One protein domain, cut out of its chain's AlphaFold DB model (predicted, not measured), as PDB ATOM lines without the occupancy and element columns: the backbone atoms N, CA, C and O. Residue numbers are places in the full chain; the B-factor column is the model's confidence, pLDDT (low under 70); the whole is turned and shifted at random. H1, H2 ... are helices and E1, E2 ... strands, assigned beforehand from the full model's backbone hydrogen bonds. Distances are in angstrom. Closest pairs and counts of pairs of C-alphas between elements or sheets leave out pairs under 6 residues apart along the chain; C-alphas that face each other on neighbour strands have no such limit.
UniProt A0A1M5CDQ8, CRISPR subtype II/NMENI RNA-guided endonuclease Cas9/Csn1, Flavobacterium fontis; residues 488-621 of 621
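Overview. This is residues 488 to 621 of the 621 residues of the protein "CRISPR subtype II/NMENI RNA-guided endonuclease Cas9/Csn1" of Flavobacterium fontis (UniProt A0A1M5CDQ8). A strongly twisted six-stranded sheet and a smaller three-stranded sheet are set partly face to face, their strands crossed, as a loose two-sheet sandwich within a compact domain. H1 grazes the smaller sheet near one end of the longest axis, H2 is on the larger sheet toward the other end, H3 is on the same face as H2, and residues 542 to 555 form a long loop between E4 and H2. The printed part has 134 residues, with three named helices and nine named strands in the order E1 E2 H1 E3 E4 H2 E5 E6 E7 H3 E8 E9. Both sheets are antiparallel, in the orders E7 E6 E5 E4 E8 E9 and E2 E1 E3, and the class is mixed, helices and strands. The whole is compact and rounded, with a radius of gyration of the C-alphas of 15.6 A and spans of 45 by 34 by 32 A.

Arrangement. The larger sheet runs, strand beside strand, E7 (589 to 593), E6 (573 to 578), E5 (563 to 570), E4 (539 to 541), E8 (608 to 612) and E9 (618 to 620), with E7 and E9 as edge strands. E5, E6 and E7 form a meander, each strand the antiparallel neighbour of the one before; N 576 and O 590 are 2.8 A apart between E6 and E7, and N 567 and O 575 are 2.8 A apart between E5 and E6, within hydrogen-bond range. E5 bends by 54 degrees at residue 567. Between E4 and E5, antiparallel neighbours, N 540 and O 564 are within hydrogen-bond range at 2.8 A, and between E4 and E8, also antiparallel neighbours, N 610 and O 539 are within hydrogen-bond range at 2.9 A. E8 pairs with E4 over residues 608 to 610 and, staggered, with E9 over 610 to 612; E8 and E9 are a hairpin, with N 611 and O 619 at 2.9 A. The smaller sheet, also strongly twisted, is E2 (500 to 506), E1 (488 to 495) and E3 (527 to 534). N 503 and O 491 are 2.9 A apart between E2 and E1, a hairpin, and N 492 and O 532 are 2.9 A apart between E1 and E3. E3 bends by 67 degrees at residue 531. The two sheets make a sandwich, face to face over 20 pairs of C-alphas within 10 A, their strands at 56 degrees. Among the closest C-alphas between them are those of Val 490 and Leu 569, 7.1 A, and of Leu 534 and Val 566, 7.1 A. H1 (507 to 515) only grazes the smaller sheet, with residues 507 to 511; E2, H1 and E3 are a split strand-helix-strand unit, with E1 between the two strands, and its crossover is right-handed. H2 (556 to 562) is on the larger sheet at a height of 7.4 A, over E5 and along the strands, at 7 degrees to E5 on the local plane. H3 (602 to 605) is on the same face at a height of 6.9 A, over none of the strands; its Trp 602 and Ile 592 of E7 have the closest C-alphas, 5.9 A apart. Each height rests on only just enough of the sheet, 6 C-alphas. Every O i to N i+4 pair of H1 is within hydrogen-bond range, in H2 2 of 3 are, and H3 is too short for such a pair.

Along the chain. E1 begins at C-alpha 488 (7.803, 55.959, 34.459) and is 21.3 A long; E5 is 20.6 A, E2 19.9 A, E6 16.7 A and E3 16.6 A. H1 measures 12.2 A, and E9 ends at C-alpha 620 (16.074, 35.310, 37.486).

Size, cuts and confidence. The C-alphas of Thr 516 and Asp 557 are the two farthest apart, 46.2 A. The printed part has no cut and ends at the chain's last residue. The links H1 to E3 and E4 to H2 are long, with 11 and 14 residues. Mean pLDDT of the printed part is 89.2; residue 586 is under 70.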
ATOM      1  N   HIS A 488       7.475  56.788  33.300       89.94
ATOM      2  CA  HIS A 488       7.803  55.959  34.459       89.94
ATOM      3  C   HIS A 488       8.315  54.593  34.004       89.94
ATOM      4  O   HIS A 488       9.316  54.102  34.523       89.94
ATOM      5  N   HIS A 489       7.621  53.993  33.034       92.62
ATOM      6  CA  HIS A 489       7.972  52.694  32.472       92.62
ATOM      7  C   HIS A 489       7.335  52.462  31.114       92.62
ATOM      8  O   HIS A 489       6.389  53.153  30.740       92.62
ATOM      9  N   VAL A 490       7.842  51.449  30.420       94.06
ATOM     10  CA  VAL A 490       7.156  50.835  29.283       94.06
ATOM     11  C   VAL A 490       6.657  49.465  29.717       94.06
ATOM     12  O   VAL A 490       7.419  48.665  30.263       94.06
ATOM     13  N   LEU A 491       5.371  49.213  29.518       94.94
ATOM     14  CA  LEU A 491       4.755  47.909  29.686       94.94
ATOM     15  C   LEU A 491       4.797  47.186  28.344       94.94
ATOM     16  O   LEU A 491       4.323  47.720  27.349       94.94
ATOM     17  N   ILE A 492       5.348  45.979  28.316       94.69
ATOM     18  CA  ILE A 492       5.337  45.132  27.126       94.69
ATOM     19  C   ILE A 492       4.355  44.000  27.381       94.69
ATOM     20  O   ILE A 492       4.484  43.270  28.368       94.69
ATOM     21  N   TYR A 493       3.372  43.868  26.500       95.06
ATOM     22  CA  TYR A 493       2.250  42.957  26.669       95.06
ATOM     23  C   TYR A 493       1.872  42.280  25.351       95.06
ATOM     24  O   TYR A 493       2.214  42.752  24.267       95.06
ATOM     25  N   LYS A 494       1.158  41.159  25.444       95.12
ATOM     26  CA  LYS A 494       0.486  40.534  24.304       95.12
ATOM     27  C   LYS A 494      -0.963  40.981  24.268       95.12
ATOM     28  O   LYS A 494      -1.637  40.949  25.300       95.12
ATOM     29  N   ASN A 495      -1.440  41.369  23.094       93.81
ATOM     30  CA  ASN A 495      -2.858  41.637  22.888       93.81
ATOM     31  C   ASN A 495      -3.663  40.334  22.739       93.81
ATOM     32  O   ASN A 495      -3.101  39.236  22.723       93.81
ATOM     33  N   GLU A 496      -4.983  40.441  22.596       91.19
ATOM     34  CA  GLU A 496      -5.865  39.272  22.430       91.19
ATOM     35  C   GLU A 496      -5.502  38.382  21.230       91.19
ATOM     36  O   GLU A 496      -5.662  37.163  21.291       91.19
ATOM     37  N   LYS A 497      -4.939  38.977  20.169       90.62
ATOM     38  CA  LYS A 497      -4.477  38.279  18.956       90.62
ATOM     39  C   LYS A 497      -3.102  37.615  19.122       90.62
ATOM     40  O   LYS A 497      -2.618  36.995  18.183       90.62
ATOM     41  N   GLY A 498      -2.455  37.763  20.280       89.44
ATOM     42  CA  GLY A 498      -1.117  37.234  20.560       89.44
ATOM     43  C   GLY A 498       0.043  38.111  20.072       89.44
ATOM     44  O   GLY A 498       1.200  37.739  20.266       89.44
ATOM     45  N   ASN A 499      -0.234  39.283  19.492       91.75
ATOM     46  CA  ASN A 499       0.795  40.202  19.005       91.75
ATOM     47  C   ASN A 499       1.412  40.998  20.159       91.75
ATOM     48  O   ASN A 499       0.696  41.485  21.037       91.75
ATOM     49  N   MET A 500       2.732  41.193  20.113       92.19
ATOM     50  CA  MET A 500       3.454  42.036  21.069       92.19
ATOM     51  C   MET A 500       3.164  43.519  20.834       92.19
ATOM     52  O   MET A 500       3.237  44.020  19.708       92.19
ATOM     53  N   LYS A 501       2.837  44.215  21.919       93.62
ATOM     54  CA  LYS A 501       2.533  45.643  21.972       93.62
ATOM     55  C   LYS A 501       3.224  46.282  23.172       93.62
ATOM     56  O   LYS A 501       3.664  45.608  24.105       93.62
ATOM     57  N   GLU A 502       3.334  47.601  23.111       93.75
ATOM     58  CA  GLU A 502       3.871  48.431  24.182       93.75
ATOM     59  C   GLU A 502       2.816  49.416  24.675       93.75
ATOM     60  O   GLU A 502       1.998  49.894  23.893       93.75
ATOM     61  N   ASP A 503       2.885  49.750  25.958       93.06
ATOM     62  CA  ASP A 503       2.203  50.901  26.541       93.06
ATOM     63  C   ASP A 503       3.219  51.748  27.321       93.06
ATOM     64  O   ASP A 503       3.921  51.261  28.216       93.06
ATOM     65  N   VAL A 504       3.347  53.022  26.945       91.69
ATOM     66  CA  VAL A 504       4.290  53.960  27.563       91.69
ATOM     67  C   VAL A 504       3.563  54.737  28.648       91.69
ATOM     68  O   VAL A 504       2.846  55.699  28.378       91.69
ATOM     69  N   VAL A 505       3.803  54.366  29.902       91.75
ATOM     70  CA  VAL A 505       3.095  54.957  31.039       91.75
ATOM     71  C   VAL A 505       3.912  56.097  31.640       91.75
ATOM     72  O   VAL A 505       5.060  55.924  32.075       91.75
ATOM     73  N   THR A 506       3.302  57.279  31.720       91.56
ATOM     74  CA  THR A 506       3.939  58.472  32.287       91.56
ATOM     75  C   THR A 506       4.017  58.419  33.815       91.56
ATOM     76  O   THR A 506       3.248  57.732  34.491       91.56
ATOM     77  N   PHE A 507       4.948  59.178  34.392       91.25
ATOM     78  CA  PHE A 507       5.038  59.359  35.840       91.25
ATOM     79  C   PHE A 507       3.791  60.034  36.422       91.25
ATOM     80  O   PHE A 507       3.379  59.692  37.530       91.25
ATOM     81  N   TRP A 508       3.161  60.932  35.658       91.56
ATOM     82  CA  TRP A 508       1.885  61.547  36.020       91.56
ATOM     83  C   TRP A 508       0.808  60.481  36.254       91.56
ATOM     84  O   TRP A 508       0.258  60.393  37.353       91.56
ATOM     85  N   THR A 509       0.597  59.603  35.271       91.44
ATOM     86  CA  THR A 509      -0.389  58.515  35.338       91.44
ATOM     87  C   THR A 509      -0.134  57.586  36.528       91.44
ATOM     88  O   THR A 509      -1.062  57.184  37.222       91.44
ATOM     89  N   VAL A 510       1.129  57.258  36.820       91.75
ATOM     90  CA  VAL A 510       1.478  56.385  37.958       91.75
ATOM     91  C   VAL A 510       1.189  57.042  39.305       91.75
ATOM     92  O   VAL A 510       0.695  56.377  40.219       91.75
ATOM     93  N   VAL A 511       1.476  58.337  39.445       90.62
ATOM     94  CA  VAL A 511       1.158  59.084  40.669       90.62
ATOM     95  C   VAL A 511      -0.350  59.157  40.877       90.62
ATOM     96  O   VAL A 511      -0.810  58.979  42.006       90.62
ATOM     97  N   GLU A 512      -1.118  59.359  39.810       89.75
ATOM     98  CA  GLU A 512      -2.575  59.345  39.872       89.75
ATOM     99  C   GLU A 512      -3.120  57.976  40.284       89.75
ATOM    100  O   GLU A 512      -3.863  57.909  41.263       89.75
ATOM    101  N   ARG A 513      -2.664  56.892  39.638       92.00
ATOM    102  CA  ARG A 513      -3.013  55.508  40.006       92.00
ATOM    103  C   ARG A 513      -2.748  55.245  41.487       92.00
ATOM    104  O   ARG A 513      -3.630  54.789  42.206       92.00
ATOM    105  N   LYS A 514      -1.562  55.602  41.992       89.44
ATOM    106  CA  LYS A 514      -1.244  55.420  43.417       89.44
ATOM    107  C   LYS A 514      -2.090  56.289  44.343       89.44
ATOM    108  O   LYS A 514      -2.411  55.849  45.444       89.44
ATOM    109  N   ARG A 515      -2.444  57.508  43.929       87.31
ATOM    110  CA  ARG A 515      -3.317  58.403  44.704       87.31
ATOM    111  C   ARG A 515      -4.738  57.844  44.812       87.31
ATOM    112  O   ARG A 515      -5.358  58.016  45.854       87.31
ATOM    113  N   THR A 516      -5.233  57.188  43.764       88.81
ATOM    114  CA  THR A 516      -6.576  56.585  43.714       88.81
ATOM    115  C   THR A 516      -6.612  55.127  44.180       88.81
ATOM    116  O   THR A 516      -7.672  54.510  44.156       88.81
ATOM    117  N   GLY A 517      -5.483  54.565  44.631       87.44
ATOM    118  CA  GLY A 517      -5.397  53.183  45.116       87.44
ATOM    119  C   GLY A 517      -5.382  52.120  44.013       87.44
ATOM    120  O   GLY A 517      -5.541  50.938  44.301       87.44
ATOM    121  N   GLN A 518      -5.176  52.515  42.759       91.38
ATOM    122  CA  GLN A 518      -5.099  51.600  41.627       91.38
ATOM    123  C   GLN A 518      -3.698  50.967  41.483       91.38
ATOM    124  O   GLN A 518      -2.689  51.588  41.844       91.38
ATOM    125  N   PRO A 519      -3.595  49.757  40.891       92.06
ATOM    126  CA  PRO A 519      -2.312  49.132  40.581       92.06
ATOM    127  C   PRO A 519      -1.451  49.993  39.650       92.06
ATOM    128  O   PRO A 519      -1.958  50.647  38.741       92.06
ATOM    129  N   VAL A 520      -0.128  49.968  39.840       90.94
ATOM    130  CA  VAL A 520       0.814  50.709  38.978       90.94
ATOM    131  C   VAL A 520       0.839  50.134  37.565       90.94
ATOM    132  O   VAL A 520       0.796  50.891  36.596       90.94
ATOM    133  N   TYR A 521       0.902  48.806  37.464       93.50
ATOM    134  CA  TYR A 521       0.914  48.063  36.208       93.50
ATOM    135  C   TYR A 521      -0.504  47.598  35.907       93.50
ATOM    136  O   TYR A 521      -1.110  46.906  36.721       93.50
ATOM    137  N   GLN A 522      -1.029  48.011  34.761       93.12
ATOM    138  CA  GLN A 522      -2.364  47.660  34.293       93.12
ATOM    139  C   GLN A 522      -2.264  47.373  32.802       93.12
ATOM    140  O   GLN A 522      -1.552  48.093  32.102       93.12
ATOM    141  N   LEU A 523      -2.950  46.329  32.339       92.25
ATOM    142  CA  LEU A 523      -3.081  46.078  30.911       92.25
ATOM    143  C   LEU A 523      -3.977  47.157  30.287       92.25
ATOM    144  O   LEU A 523      -4.979  47.537  30.901       92.25
ATOM    145  N   PRO A 524      -3.635  47.659  29.091       90.81
ATOM    146  CA  PRO A 524      -4.553  48.486  28.322       90.81
ATOM    147  C   PRO A 524      -5.767  47.657  27.860       90.81
ATOM    148  O   PRO A 524      -5.727  46.427  27.940       90.81
ATOM    149  N   PRO A 525      -6.840  48.299  27.360       89.44
ATOM    150  CA  PRO A 525      -8.080  47.608  26.995       89.44
ATOM    151  C   PRO A 525      -7.920  46.460  25.988       89.44
ATOM    152  O   PRO A 525      -8.723  45.538  25.999       89.44
ATOM    153  N   ASP A 526      -6.899  46.498  25.127       91.06
ATOM    154  CA  ASP A 526      -6.604  45.448  24.145       91.06
ATOM    155  C   ASP A 526      -5.610  44.383  24.655       91.06
ATOM    156  O   ASP A 526      -5.215  43.483  23.908       91.06
ATOM    157  N   GLY A 527      -5.154  44.501  25.904       90.94
ATOM    158  CA  GLY A 527      -4.107  43.679  26.492       90.94
ATOM    159  C   GLY A 527      -4.620  42.407  27.163       90.94
ATOM    160  O   GLY A 527      -5.564  42.435  27.943       90.94
ATOM    161  N   LYS A 528      -3.929  41.288  26.914       92.94
ATOM    162  CA  LYS A 528      -4.235  39.962  27.477       92.94
ATOM    163  C   LYS A 528      -3.248  39.530  28.561       92.94
ATOM    164  O   LYS A 528      -3.652  39.017  29.596       92.94
ATOM    165  N   GLU A 529      -1.950  39.710  28.321       94.38
ATOM    166  CA  GLU A 529      -0.890  39.200  29.201       94.38
ATOM    167  C   GLU A 529       0.294  40.171  29.247       94.38
ATOM    168  O   GLU A 529       0.796  40.591  28.204       94.38
ATOM    169  N   ILE A 530       0.773  40.505  30.448       93.69
ATOM    170  CA  ILE A 530       1.998  41.294  30.626       93.69
ATOM    171  C   ILE A 530       3.203  40.373  30.440       93.69
ATOM    172  O   ILE A 530       3.377  39.419  31.190       93.69
ATOM    173  N   VAL A 531       4.075  40.702  29.487       93.00
ATOM    174  CA  VAL A 531       5.314  39.951  29.236       93.00
ATOM    175  C   VAL A 531       6.449  40.470  30.106       93.00
ATOM    176  O   VAL A 531       7.159  39.696  30.739       93.00
ATOM    177  N   THR A 532       6.657  41.787  30.121       94.25
ATOM    178  CA  THR A 532       7.679  42.412  30.964       94.25
ATOM    179  C   THR A 532       7.415  43.904  31.144       94.25
ATOM    180  O   THR A 532       6.569  44.507  30.487       94.25
ATOM    181  N   THR A 533       8.165  44.514  32.052       94.25
ATOM    182  CA  THR A 533       8.195  45.964  32.264       94.25
ATOM    183  C   THR A 533       9.611  46.472  32.069       94.25
ATOM    184  O   THR A 533      10.571  45.797  32.448       94.25
ATOM    185  N   LEU A 534       9.740  47.670  31.511       94.12
ATOM    186  CA  LEU A 534      11.008  48.365  31.359       94.12
ATOM    187  C   LEU A 534      11.009  49.617  32.231       94.12
ATOM    188  O   LEU A 534      10.278  50.569  31.953       94.12
ATOM    189  N   HIS A 535      11.869  49.643  33.244       93.44
ATOM    190  CA  HIS A 535      12.238  50.854  33.978       93.44
ATOM    191  C   HIS A 535      13.694  51.204  33.720       93.44
ATOM    192  O   HIS A 535      14.513  50.333  33.447       93.44
ATOM    193  N   ILE A 536      14.042  52.483  33.874       91.94
ATOM    194  CA  ILE A 536      15.449  52.898  33.882       91.94
ATOM    195  C   ILE A 536      16.192  52.116  34.975       91.94
ATOM    196  O   ILE A 536      15.736  52.053  36.119       91.94
ATOM    197  N   ASN A 537      17.352  51.574  34.604       93.19
ATOM    198  CA  ASN A 537      18.224  50.696  35.382       93.19
ATOM    199  C   ASN A 537      17.695  49.280  35.654       93.19
ATOM    200  O   ASN A 537      18.354  48.544  36.384       93.19
ATOM    201  N   ASP A 538      16.572  48.861  35.063       94.25
ATOM    202  CA  ASP A 538      16.255  47.431  35.035       94.25
ATOM    203  C   ASP A 538      17.326  46.680  34.228       94.25
ATOM    204  O   ASP A 538      17.821  47.183  33.216       94.25
ATOM    205  N   MET A 539      17.678  45.479  34.686       94.94
ATOM    206  CA  MET A 539      18.767  44.674  34.134       94.94
ATOM    207  C   MET A 539      18.220  43.579  33.217       94.94
ATOM    208  O   MET A 539      17.206  42.949  33.525       94.94
ATOM    209  N   PHE A 540      18.893  43.351  32.093       95.00
ATOM    210  CA  PHE A 540      18.505  42.386  31.071       95.00
ATOM    211  C   PHE A 540      19.720  41.648  30.517       95.00
ATOM    212  O   PHE A 540      20.753  42.263  30.259       95.00
ATOM    213  N   LEU A 541      19.558  40.349  30.278       94.50
ATOM    214  CA  LEU A 541      20.422  39.587  29.388       94.50
ATOM    215  C   LEU A 541      19.890  39.720  27.957       94.50
ATOM    216  O   LEU A 541      18.698  39.504  27.725       94.50
ATOM    217  N   LEU A 542      20.747  40.114  27.018       93.56
ATOM    218  CA  LEU A 542      20.401  40.299  25.606       93.56
ATOM    219  C   LEU A 542      21.182  39.315  24.737       93.56
ATOM    220  O   LEU A 542      22.381  39.166  24.919       93.56
ATOM    221  N   GLY A 543      20.530  38.696  23.758       88.75
ATOM    222  CA  GLY A 543      21.155  37.803  22.778       88.75
ATOM    223  C   GLY A 543      21.400  36.378  23.276       88.75
ATOM    224  O   GLY A 543      22.066  35.620  22.581       88.75
ATOM    225  N   LEU A 544      20.859  36.014  24.444       86.00
ATOM    226  CA  LEU A 544      20.921  34.660  24.995       86.00
ATOM    227  C   LEU A 544      19.534  34.025  25.006       86.00
ATOM    228  O   LEU A 544      18.554  34.639  25.436       86.00
ATOM    229  N   ASP A 545      19.455  32.772  24.574       79.25
ATOM    230  CA  ASP A 545      18.261  31.963  24.771       79.25
ATOM    231  C   ASP A 545      18.109  31.572  26.242       79.25
ATOM    232  O   ASP A 545      19.077  31.293  26.948       79.25
ATOM    233  N   LYS A 546      16.860  31.490  26.716       74.44
ATOM    234  CA  LYS A 546      16.552  31.139  28.115       74.44
ATOM    235  C   LYS A 546      17.165  29.804  28.556       74.44
ATOM    236  O   LYS A 546      17.424  29.642  29.743       74.44
ATOM    237  N   ASN A 547      17.376  28.886  27.615       75.69
ATOM    238  CA  ASN A 547      17.931  27.556  27.858       75.69
ATOM    239  C   ASN A 547      19.469  27.537  27.849       75.69
ATOM    240  O   ASN A 547      20.053  26.535  28.235       75.69
ATOM    241  N   GLN A 548      20.121  28.616  27.399       76.62
ATOM    242  CA  GLN A 548      21.583  28.735  27.381       76.62
ATOM    243  C   GLN A 548      22.149  29.241  28.712       76.62
ATOM    244  O   GLN A 548      23.353  29.173  28.927       76.62
ATOM    245  N   VAL A 549      21.299  29.766  29.599       80.81
ATOM    246  CA  VAL A 549      21.716  30.223  30.927       80.81
ATOM    247  C   VAL A 549      21.474  29.101  31.926       80.81
ATOM    248  O   VAL A 549      20.334  28.867  32.335       80.81
ATOM    249  N   ASP A 550      22.552  28.431  32.326       82.38
ATOM    250  CA  ASP A 550      22.526  27.512  33.456       82.38
ATOM    251  C   ASP A 550      22.526  28.310  34.768       82.38
ATOM    252  O   ASP A 550      23.491  28.980  35.132       82.38
ATOM    253  N   TRP A 551      21.397  28.266  35.475       84.38
ATOM    254  CA  TRP A 551      21.215  28.959  36.751       84.38
ATOM    255  C   TRP A 551      21.818  28.202  37.940       84.38
ATOM    256  O   TRP A 551      21.937  28.785  39.016       84.38
ATOM    257  N   GLN A 552      22.172  26.926  37.765       80.94
ATOM    258  CA  GLN A 552      22.872  26.125  38.770       80.94
ATOM    259  C   GLN A 552      24.388  26.327  38.670       80.94
ATOM    260  O   GLN A 552      25.065  26.366  39.694       80.94
ATOM    261  N   SER A 553      24.902  26.520  37.451       83.12
ATOM    262  CA  SER A 553      26.310  26.814  37.176       83.12
ATOM    263  C   SER A 553      26.457  28.019  36.243       83.12
ATOM    264  O   SER A 553      26.527  27.888  35.023       83.12
ATOM    265  N   LEU A 554      26.532  29.214  36.832       83.44
ATOM    266  CA  LEU A 554      26.610  30.470  36.088       83.44
ATOM    267  C   LEU A 554      27.976  30.652  35.406       83.44
ATOM    268  O   LEU A 554      29.008  30.738  36.073       83.44
ATOM    269  N   ASP A 555      27.962  30.818  34.083       84.81
ATOM    270  CA  ASP A 555      29.129  31.235  33.305       84.81
ATOM    271  C   ASP A 555      29.228  32.771  33.261       84.81
ATOM    272  O   ASP A 555      28.552  33.453  32.486       84.81
ATOM    273  N   TYR A 556      30.082  33.330  34.115       84.06
ATOM    274  CA  TYR A 556      30.270  34.776  34.221       84.06
ATOM    275  C   TYR A 556      30.904  35.409  32.974       84.06
ATOM    276  O   TYR A 556      30.665  36.595  32.727       84.06
ATOM    277  N   ASP A 557      31.656  34.650  32.174       82.88
ATOM    278  CA  ASP A 557      32.269  35.156  30.946       82.88
ATOM    279  C   ASP A 557      31.227  35.375  29.853       82.88
ATOM    280  O   ASP A 557      31.292  36.364  29.121       82.88
ATOM    281  N   ILE A 558      30.204  34.523  29.811       86.06
ATOM    282  CA  ILE A 558      29.031  34.736  28.963       86.06
ATOM    283  C   ILE A 558      28.177  35.876  29.538       86.06
ATOM    284  O   ILE A 558      27.829  36.831  28.841       86.06
ATOM    285  N   LEU A 559      27.853  35.833  30.831       87.81
ATOM    286  CA  LEU A 559      26.934  36.805  31.434       87.81
ATOM    287  C   LEU A 559      27.432  38.250  31.323       87.81
ATOM    288  O   LEU A 559      26.629  39.146  31.055       87.81
ATOM    289  N   LYS A 560      28.738  38.499  31.493       84.50
ATOM    290  CA  LYS A 560      29.299  39.859  31.432       84.50
ATOM    291  C   LYS A 560      29.127  40.507  30.055       84.50
ATOM    292  O   LYS A 560      28.903  41.719  29.978       84.50
ATOM    293  N   GLU A 561      29.195  39.715  28.984       87.25
ATOM    294  CA  GLU A 561      29.038  40.191  27.608       87.25
ATOM    295  C   GLU A 561      27.579  40.455  27.249       87.25
ATOM    296  O   GLU A 561      27.282  41.372  26.486       87.25
ATOM    297  N   HIS A 562      26.661  39.724  27.875       92.25
ATOM    298  CA  HIS A 562      25.241  39.795  27.564       92.25
ATOM    299  C   HIS A 562      24.417  40.629  28.555       92.25
ATOM    300  O   HIS A 562      23.224  40.812  28.324       92.25
ATOM    301  N   LEU A 563      25.005  41.162  29.634       94.12
ATOM    302  CA  LEU A 563      24.289  41.921  30.665       94.12
ATOM    303  C   LEU A 563      24.259  43.434  30.398       94.12
ATOM    304  O   LEU A 563      25.278  44.139  30.433       94.12
ATOM    305  N   TYR A 564      23.041  43.952  30.258       94.69
ATOM    306  CA  TYR A 564      22.748  45.353  29.990       94.69
ATOM    307  C   TYR A 564      21.742  45.917  30.988       94.69
ATOM    308  O   TYR A 564      20.907  45.209  31.543       94.69
ATOM    309  N   ARG A 565      21.783  47.233  31.182       94.50
ATOM    310  CA  ARG A 565      20.761  47.991  31.900       94.50
ATOM    311  C   ARG A 565      19.957  48.840  30.935       94.50
ATOM    312  O   ARG A 565      20.501  49.417  29.993       94.50
ATOM    313  N   VAL A 566      18.678  49.013  31.219       94.00
ATOM    314  CA  VAL A 566      17.845  49.981  30.512       94.00
ATOM    315  C   VAL A 566      18.323  51.396  30.841       94.00
ATOM    316  O   VAL A 566      18.332  51.821  31.995       94.00
ATOM    317  N   GLN A 567      18.707  52.156  29.824       91.69
ATOM    318  CA  GLN A 567      19.187  53.527  29.973       91.69
ATOM    319  C   GLN A 567      18.105  54.559  29.662       91.69
ATOM    320  O   GLN A 567      17.947  55.540  30.389       91.69
ATOM    321  N   LYS A 568      17.400  54.369  28.548       89.88
ATOM    322  CA  LYS A 568      16.396  55.302  28.038       89.88
ATOM    323  C   LYS A 568      15.293  54.518  27.350       89.88
ATOM    324  O   LYS A 568      15.559  53.528  26.676       89.88
ATOM    325  N   LEU A 569      14.069  55.007  27.502       88.88
ATOM    326  CA  LEU A 569      12.873  54.404  26.940       88.88
ATOM    327  C   LEU A 569      12.021  55.489  26.289       88.88
ATOM    328  O   LEU A 569      11.692  56.498  26.921       88.88
ATOM    329  N   THR A 570      11.663  55.277  25.032       83.00
ATOM    330  CA  THR A 570      10.608  56.008  24.332       83.00
ATOM    331  C   THR A 570       9.780  55.005  23.538       83.00
ATOM    332  O   THR A 570      10.182  53.851  23.398       83.00
ATOM    333  N   SER A 571       8.612  55.429  23.061       86.31
ATOM    334  CA  SER A 571       7.761  54.569  22.241       86.31
ATOM    335  C   SER A 571       8.542  54.049  21.037       86.31
ATOM    336  O   SER A 571       9.178  54.835  20.331       86.31
ATOM    337  N   GLY A 572       8.552  52.729  20.874       85.38
ATOM    338  CA  GLY A 572       9.215  52.014  19.796       85.38
ATOM    339  C   GLY A 572      10.742  51.999  19.841       85.38
ATOM    340  O   GLY A 572      11.323  51.339  18.988       85.38
ATOM    341  N   ASP A 573      11.396  52.668  20.800       89.88
ATOM    342  CA  ASP A 573      12.860  52.742  20.905       89.88
ATOM    343  C   ASP A 573      13.339  52.579  22.358       89.88
ATOM    344  O   ASP A 573      13.166  53.456  23.219       89.88
ATOM    345  N   TYR A 574      14.051  51.482  22.614       93.19
ATOM    346  CA  TYR A 574      14.603  51.150  23.926       93.19
ATOM    347  C   TYR A 574      16.127  51.069  23.867       93.19
ATOM    348  O   TYR A 574      16.691  50.359  23.036       93.19
ATOM    349  N   PHE A 575      16.803  51.778  24.766       92.81
ATOM    350  CA  PHE A 575      18.262  51.836  24.814       92.81
ATOM    351  C   PHE A 575      18.774  51.033  26.002       92.81
ATOM    352  O   PHE A 575      18.481  51.367  27.154       92.81
ATOM    353  N   PHE A 576      19.574  50.014  25.713       94.25
ATOM    354  CA  PHE A 576      20.216  49.132  26.676       94.25
ATOM    355  C   PHE A 576      21.716  49.396  26.667       94.25
ATOM    356  O   PHE A 576      22.345  49.315  25.621       94.25
ATOM    357  N   ARG A 577      22.305  49.717  27.815       92.56
ATOM    358  CA  ARG A 577      23.741  50.005  27.942       92.56
ATOM    359  C   ARG A 577      24.434  48.914  28.738       92.56
ATOM    360  O   ARG A 577      23.820  48.388  29.667       92.56
ATOM    361  N   LYS A 578      25.685  48.588  28.397       92.06
ATOM    362  CA  LYS A 578      26.451  47.578  29.135       92.06
ATOM    363  C   LYS A 578      26.487  47.959  30.617       92.06
ATOM    364  O   LYS A 578      26.608  49.131  30.983       92.06
ATOM    365  N   HIS A 579      26.298  46.976  31.484       91.25
ATOM    366  CA  HIS A 579      26.133  47.217  32.918       91.25
ATOM    367  C   HIS A 579      27.380  47.832  33.588       91.25
ATOM    368  O   HIS A 579      27.259  48.534  34.593       91.25
ATOM    369  N   LEU A 580      28.558  47.612  32.998       89.94
ATOM    370  CA  LEU A 580      29.849  48.139  33.444       89.94
ATOM    371  C   LEU A 580      30.001  49.646  33.203       89.94
ATOM    372  O   LEU A 580      30.690  50.322  33.964       89.94
ATOM    373  N   SER A 581      29.334  50.186  32.182       84.62
ATOM    374  CA  SER A 581      29.479  51.576  31.753       84.62
ATOM    375  C   SER A 581      29.051  52.573  32.825       84.62
ATOM    376  O   SER A 581      27.870  52.660  33.189       84.62
ATOM    377  N   SER A 582      29.995  53.408  33.253       78.94
ATOM    378  CA  SER A 582      29.758  54.526  34.169       78.94
ATOM    379  C   SER A 582      29.366  55.820  33.455       78.94
ATOM    380  O   SER A 582      28.815  56.735  34.079       78.94
ATOM    381  N   THR A 583      29.623  55.906  32.147       74.06
ATOM    382  CA  THR A 583      29.288  57.069  31.326       74.06
ATOM    383  C   THR A 583      28.131  56.777  30.376       74.06
ATOM    384  O   THR A 583      27.720  55.640  30.150       74.06
ATOM    385  N   VAL A 584      27.550  57.854  29.850       71.88
ATOM    386  CA  VAL A 584      26.485  57.815  28.833       71.88
ATOM    387  C   VAL A 584      27.058  58.043  27.427       71.88
ATOM    388  O   VAL A 584      26.328  58.003  26.443       71.88
ATOM    389  N   THR A 585      28.360  58.305  27.325       70.62
ATOM    390  CA  THR A 585      29.028  58.731  26.092       70.62
ATOM    391  C   THR A 585      29.709  57.594  25.349       70.62
ATOM    392  O   THR A 585      30.000  57.765  24.173       70.62
ATOM    393  N   ASP A 586      29.948  56.449  25.996       69.31
ATOM    394  CA  ASP A 586      30.475  55.282  25.291       69.31
ATOM    395  C   ASP A 586      29.456  54.727  24.273       69.31
ATOM    396  O   ASP A 586      28.235  54.898  24.420       69.31
ATOM    397  N   ASN A 587      29.984  54.047  23.254       73.75
ATOM    398  CA  ASN A 587      29.214  53.408  22.187       73.75
ATOM    399  C   ASN A 587      28.788  51.967  22.537       73.75
ATOM    400  O   ASN A 587      28.354  51.230  21.656       73.75
ATOM    401  N   GLN A 588      28.895  51.542  23.803       81.75
ATOM    402  CA  GLN A 588      28.558  50.181  24.234       81.75
ATOM    403  C   GLN A 588      27.078  50.081  24.622       81.75
ATOM    404  O   GLN A 588      26.706  49.879  25.785       81.75
ATOM    405  N   PHE A 589      26.206  50.246  23.627       89.00
ATOM    406  CA  PHE A 589      24.765  50.134  23.808       89.00
ATOM    407  C   PHE A 589      24.090  49.404  22.646       89.00
ATOM    408  O   PHE A 589      24.540  49.462  21.504       89.00
ATOM    409  N   TYR A 590      22.957  48.776  22.943       91.56
ATOM    410  CA  TYR A 590      22.011  48.284  21.954       91.56
ATOM    411  C   TYR A 590      20.764  49.161  21.940       91.56
ATOM    412  O   TYR A 590      20.236  49.547  22.986       91.56
ATOM    413  N   GLN A 591      20.290  49.473  20.736       92.88
ATOM    414  CA  GLN A 591      18.995  50.102  20.520       92.88
ATOM    415  C   GLN A 591      18.044  49.062  19.936       92.88
ATOM    416  O   GLN A 591      18.249  48.591  18.818       92.88
ATOM    417  N   ILE A 592      16.995  48.741  20.688       92.81
ATOM    418  CA  ILE A 592      15.926  47.860  20.230       92.81
ATOM    419  C   ILE A 592      14.795  48.726  19.679       92.81
ATOM    420  O   ILE A 592      14.297  49.607  20.382       92.81
ATOM    421  N   ARG A 593      14.420  48.475  18.420       91.25
ATOM    422  CA  ARG A 593      13.364  49.165  17.679       91.25
ATOM    423  C   ARG A 593      12.239  48.204  17.317       91.25
ATOM    424  O   ARG A 593      12.406  47.360  16.435       91.25
ATOM    425  N   GLY A 594      11.096  48.369  17.971       88.31
ATOM    426  CA  GLY A 594       9.891  47.576  17.723       88.31
ATOM    427  C   GLY A 594      10.032  46.064  17.968       88.31
ATOM    428  O   GLY A 594      11.060  45.553  18.417       88.31
ATOM    429  N   PHE A 595       8.958  45.334  17.657       89.88
ATOM    430  CA  PHE A 595       8.805  43.900  17.932       89.88
ATOM    431  C   PHE A 595       9.002  43.031  16.682       89.88
ATOM    432  O   PHE A 595       8.106  42.284  16.309       89.88
ATOM    433  N   GLY A 596      10.134  43.178  15.993       88.19
ATOM    434  CA  GLY A 596      10.468  42.363  14.816       88.19
ATOM    435  C   GLY A 596      11.702  41.481  15.013       88.19
ATOM    436  O   GLY A 596      12.325  41.509  16.075       88.19
ATOM    437  N   ASP A 597      12.071  40.766  13.946       86.38
ATOM    438  CA  ASP A 597      13.270  39.910  13.842       86.38
ATOM    439  C   ASP A 597      14.449  40.590  13.114       86.38
ATOM    440  O   ASP A 597      15.497  39.993  12.869       86.38
ATOM    441  N   GLY A 598      14.295  41.863  12.735       86.31
ATOM    442  CA  GLY A 598      15.363  42.636  12.098       86.31
ATOM    443  C   GLY A 598      16.574  42.849  13.017       86.31
ATOM    444  O   GLY A 598      16.520  42.592  14.213       86.31
ATOM    445  N   LYS A 599      17.671  43.412  12.495       85.44
ATOM    446  CA  LYS A 599      18.923  43.629  13.262       85.44
ATOM    447  C   LYS A 599      18.741  44.393  14.583       85.44
ATOM    448  O   LYS A 599      19.548  44.238  15.491       85.44
ATOM    449  N   THR A 600      17.713  45.234  14.675       88.19
ATOM    450  CA  THR A 600      17.378  46.012  15.875       88.19
ATOM    451  C   THR A 600      16.127  45.501  16.591       88.19
ATOM    452  O   THR A 600      15.573  46.211  17.414       88.19
ATOM    453  N   GLY A 601      15.611  44.328  16.243       89.81
ATOM    454  CA  GLY A 601      14.301  43.863  16.680       89.81
ATOM    455  C   GLY A 601      14.292  43.222  18.069       89.81
ATOM    456  O   GLY A 601      15.274  42.618  18.504       89.81
ATOM    457  N   TRP A 602      13.165  43.338  18.778       91.56
ATOM    458  CA  TRP A 602      12.976  42.711  20.091       91.56
ATOM    459  C   TRP A 602      13.198  41.193  20.068       91.56
ATOM    460  O   TRP A 602      13.810  40.652  20.985       91.56
ATOM    461  N   PHE A 603      12.728  40.497  19.030       90.38
ATOM    462  CA  PHE A 603      12.844  39.038  18.955       90.38
ATOM    463  C   PHE A 603      14.271  38.574  18.658       90.38
ATOM    464  O   PHE A 603      14.672  37.509  19.120       90.38
ATOM    465  N   THR A 604      15.074  39.413  18.008       89.69
ATOM    466  CA  THR A 604      16.494  39.161  17.736       89.69
ATOM    467  C   THR A 604      17.333  39.214  19.006       89.69
ATOM    468  O   THR A 604      18.168  38.347  19.241       89.69
ATOM    469  N   PHE A 605      17.092  40.212  19.862       90.25
ATOM    470  CA  PHE A 605      17.844  40.383  21.108       90.25
ATOM    471  C   PHE A 605      17.314  39.558  22.279       90.25
ATOM    472  O   PHE A 605      17.957  39.544  23.323       90.25
ATOM    473  N   LYS A 606      16.150  38.911  22.146       91.69
ATOM    474  CA  LYS A 606      15.537  38.043  23.168       91.69
ATOM    475  C   LYS A 606      15.697  38.561  24.617       91.69
ATOM    476  O   LYS A 606      16.242  37.840  25.453       91.69
ATOM    477  N   PRO A 607      15.256  39.794  24.954       92.62
ATOM    478  CA  PRO A 607      15.571  40.389  26.248       92.62
ATOM    479  C   PRO A 607      15.020  39.569  27.417       92.62
ATOM    480  O   PRO A 607      13.805  39.418  27.572       92.62
ATOM    481  N   LEU A 608      15.910  39.085  28.281       92.56
ATOM    482  CA  LEU A 608      15.568  38.347  29.491       92.56
ATOM    483  C   LEU A 608      15.811  39.227  30.713       92.56
ATOM    484  O   LEU A 608      16.951  39.557  31.030       92.56
ATOM    485  N   LYS A 609      14.739  39.610  31.409       93.56
ATOM    486  CA  LYS A 609      14.836  40.443  32.611       93.56
ATOM    487  C   LYS A 609      15.488  39.662  33.752       93.56
ATOM    488  O   LYS A 609      15.086  38.538  34.039       93.56
ATOM    489  N   VAL A 610      16.461  40.277  34.414       93.81
ATOM    490  CA  VAL A 610      17.196  39.703  35.547       93.81
ATOM    491  C   VAL A 610      17.325  40.728  36.670       93.81
ATOM    492  O   VAL A 610      17.100  41.926  36.481       93.81
ATOM    493  N   LYS A 611      17.694  40.268  37.862       92.38
ATOM    494  CA  LYS A 611      18.019  41.116  39.007       92.38
ATOM    495  C   LYS A 611      19.460  40.858  39.417       92.38
ATOM    496  O   LYS A 611      19.864  39.711  39.530       92.38
ATOM    497  N   ILE A 612      20.206  41.929  39.664       92.88
ATOM    498  CA  ILE A 612      21.543  41.854  40.258       92.88
ATOM    499  C   ILE A 612      21.445  42.379  41.690       92.88
ATOM    500  O   ILE A 612      20.883  43.458  41.915       92.88
ATOM    501  N   SER A 613      21.938  41.607  42.652       91.44
ATOM    502  CA  SER A 613      22.011  41.995  44.061       91.44
ATOM    503  C   SER A 613      23.068  43.086  44.292       91.44
ATOM    504  O   SER A 613      23.797  43.469  43.372       91.44
ATOM    505  N   VAL A 614      23.175  43.627  45.511       89.12
ATOM    506  CA  VAL A 614      24.182  44.675  45.762       89.12
ATOM    507  C   VAL A 614      25.607  44.120  45.816       89.12
ATOM    508  O   VAL A 614      26.537  44.887  45.578       89.12
ATOM    509  N   SER A 615      25.784  42.813  46.049       88.56
ATOM    510  CA  SER A 615      27.086  42.133  45.944       88.56
ATOM    511  C   SER A 615      27.425  41.630  44.532       88.56
ATOM    512  O   SER A 615      28.552  41.201  44.297       88.56
ATOM    513  N   GLY A 616      26.488  41.715  43.578       88.88
ATOM    514  CA  GLY A 616      26.704  41.286  42.191       88.88
ATOM    515  C   GLY A 616      26.160  39.895  41.850       88.88
ATOM    516  O   GLY A 616      26.437  39.385  40.768       88.88
ATOM    517  N   GLN A 617      25.364  39.276  42.727       88.56
ATOM    518  CA  GLN A 617      24.710  38.001  42.428       88.56
ATOM    519  C   GLN A 617      23.543  38.204  41.465       88.56
ATOM    520  O   GLN A 617      22.664  39.040  41.697       88.56
ATOM    521  N   ILE A 618      23.524  37.427  40.385       90.12
ATOM    522  CA  ILE A 618      22.445  37.436  39.401       90.12
ATOM    523  C   ILE A 618      21.333  36.470  39.808       90.12
ATOM    524  O   ILE A 618      21.578  35.350  40.243       90.12
ATOM    525  N   GLN A 619      20.091  36.916  39.658       88.50
ATOM    526  CA  GLN A 619      18.888  36.140  39.926       88.50
ATOM    527  C   GLN A 619      17.893  36.337  38.784       88.50
ATOM    528  O   GLN A 619      17.731  37.445  38.256       88.50
ATOM    529  N   LYS A 620      17.203  35.259  38.415       85.25
ATOM    530  CA  LYS A 620      16.074  35.310  37.486       85.25
ATOM    531  C   LYS A 620      14.856  35.930  38.183       85.25
ATOM    532  O   LYS A 620      14.653  35.695  39.374       85.25
ATOM    533  N   LEU A 621      14.089  36.737  37.445       82.69
ATOM    534  CA  LEU A 621      12.842  37.359  37.910       82.69
ATOM    535  C   LEU A 621      11.600  36.594  37.465       82.69
ATOM    536  O   LEU A 621      11.649  35.977  36.374       82.69
TER     537      LEU A 621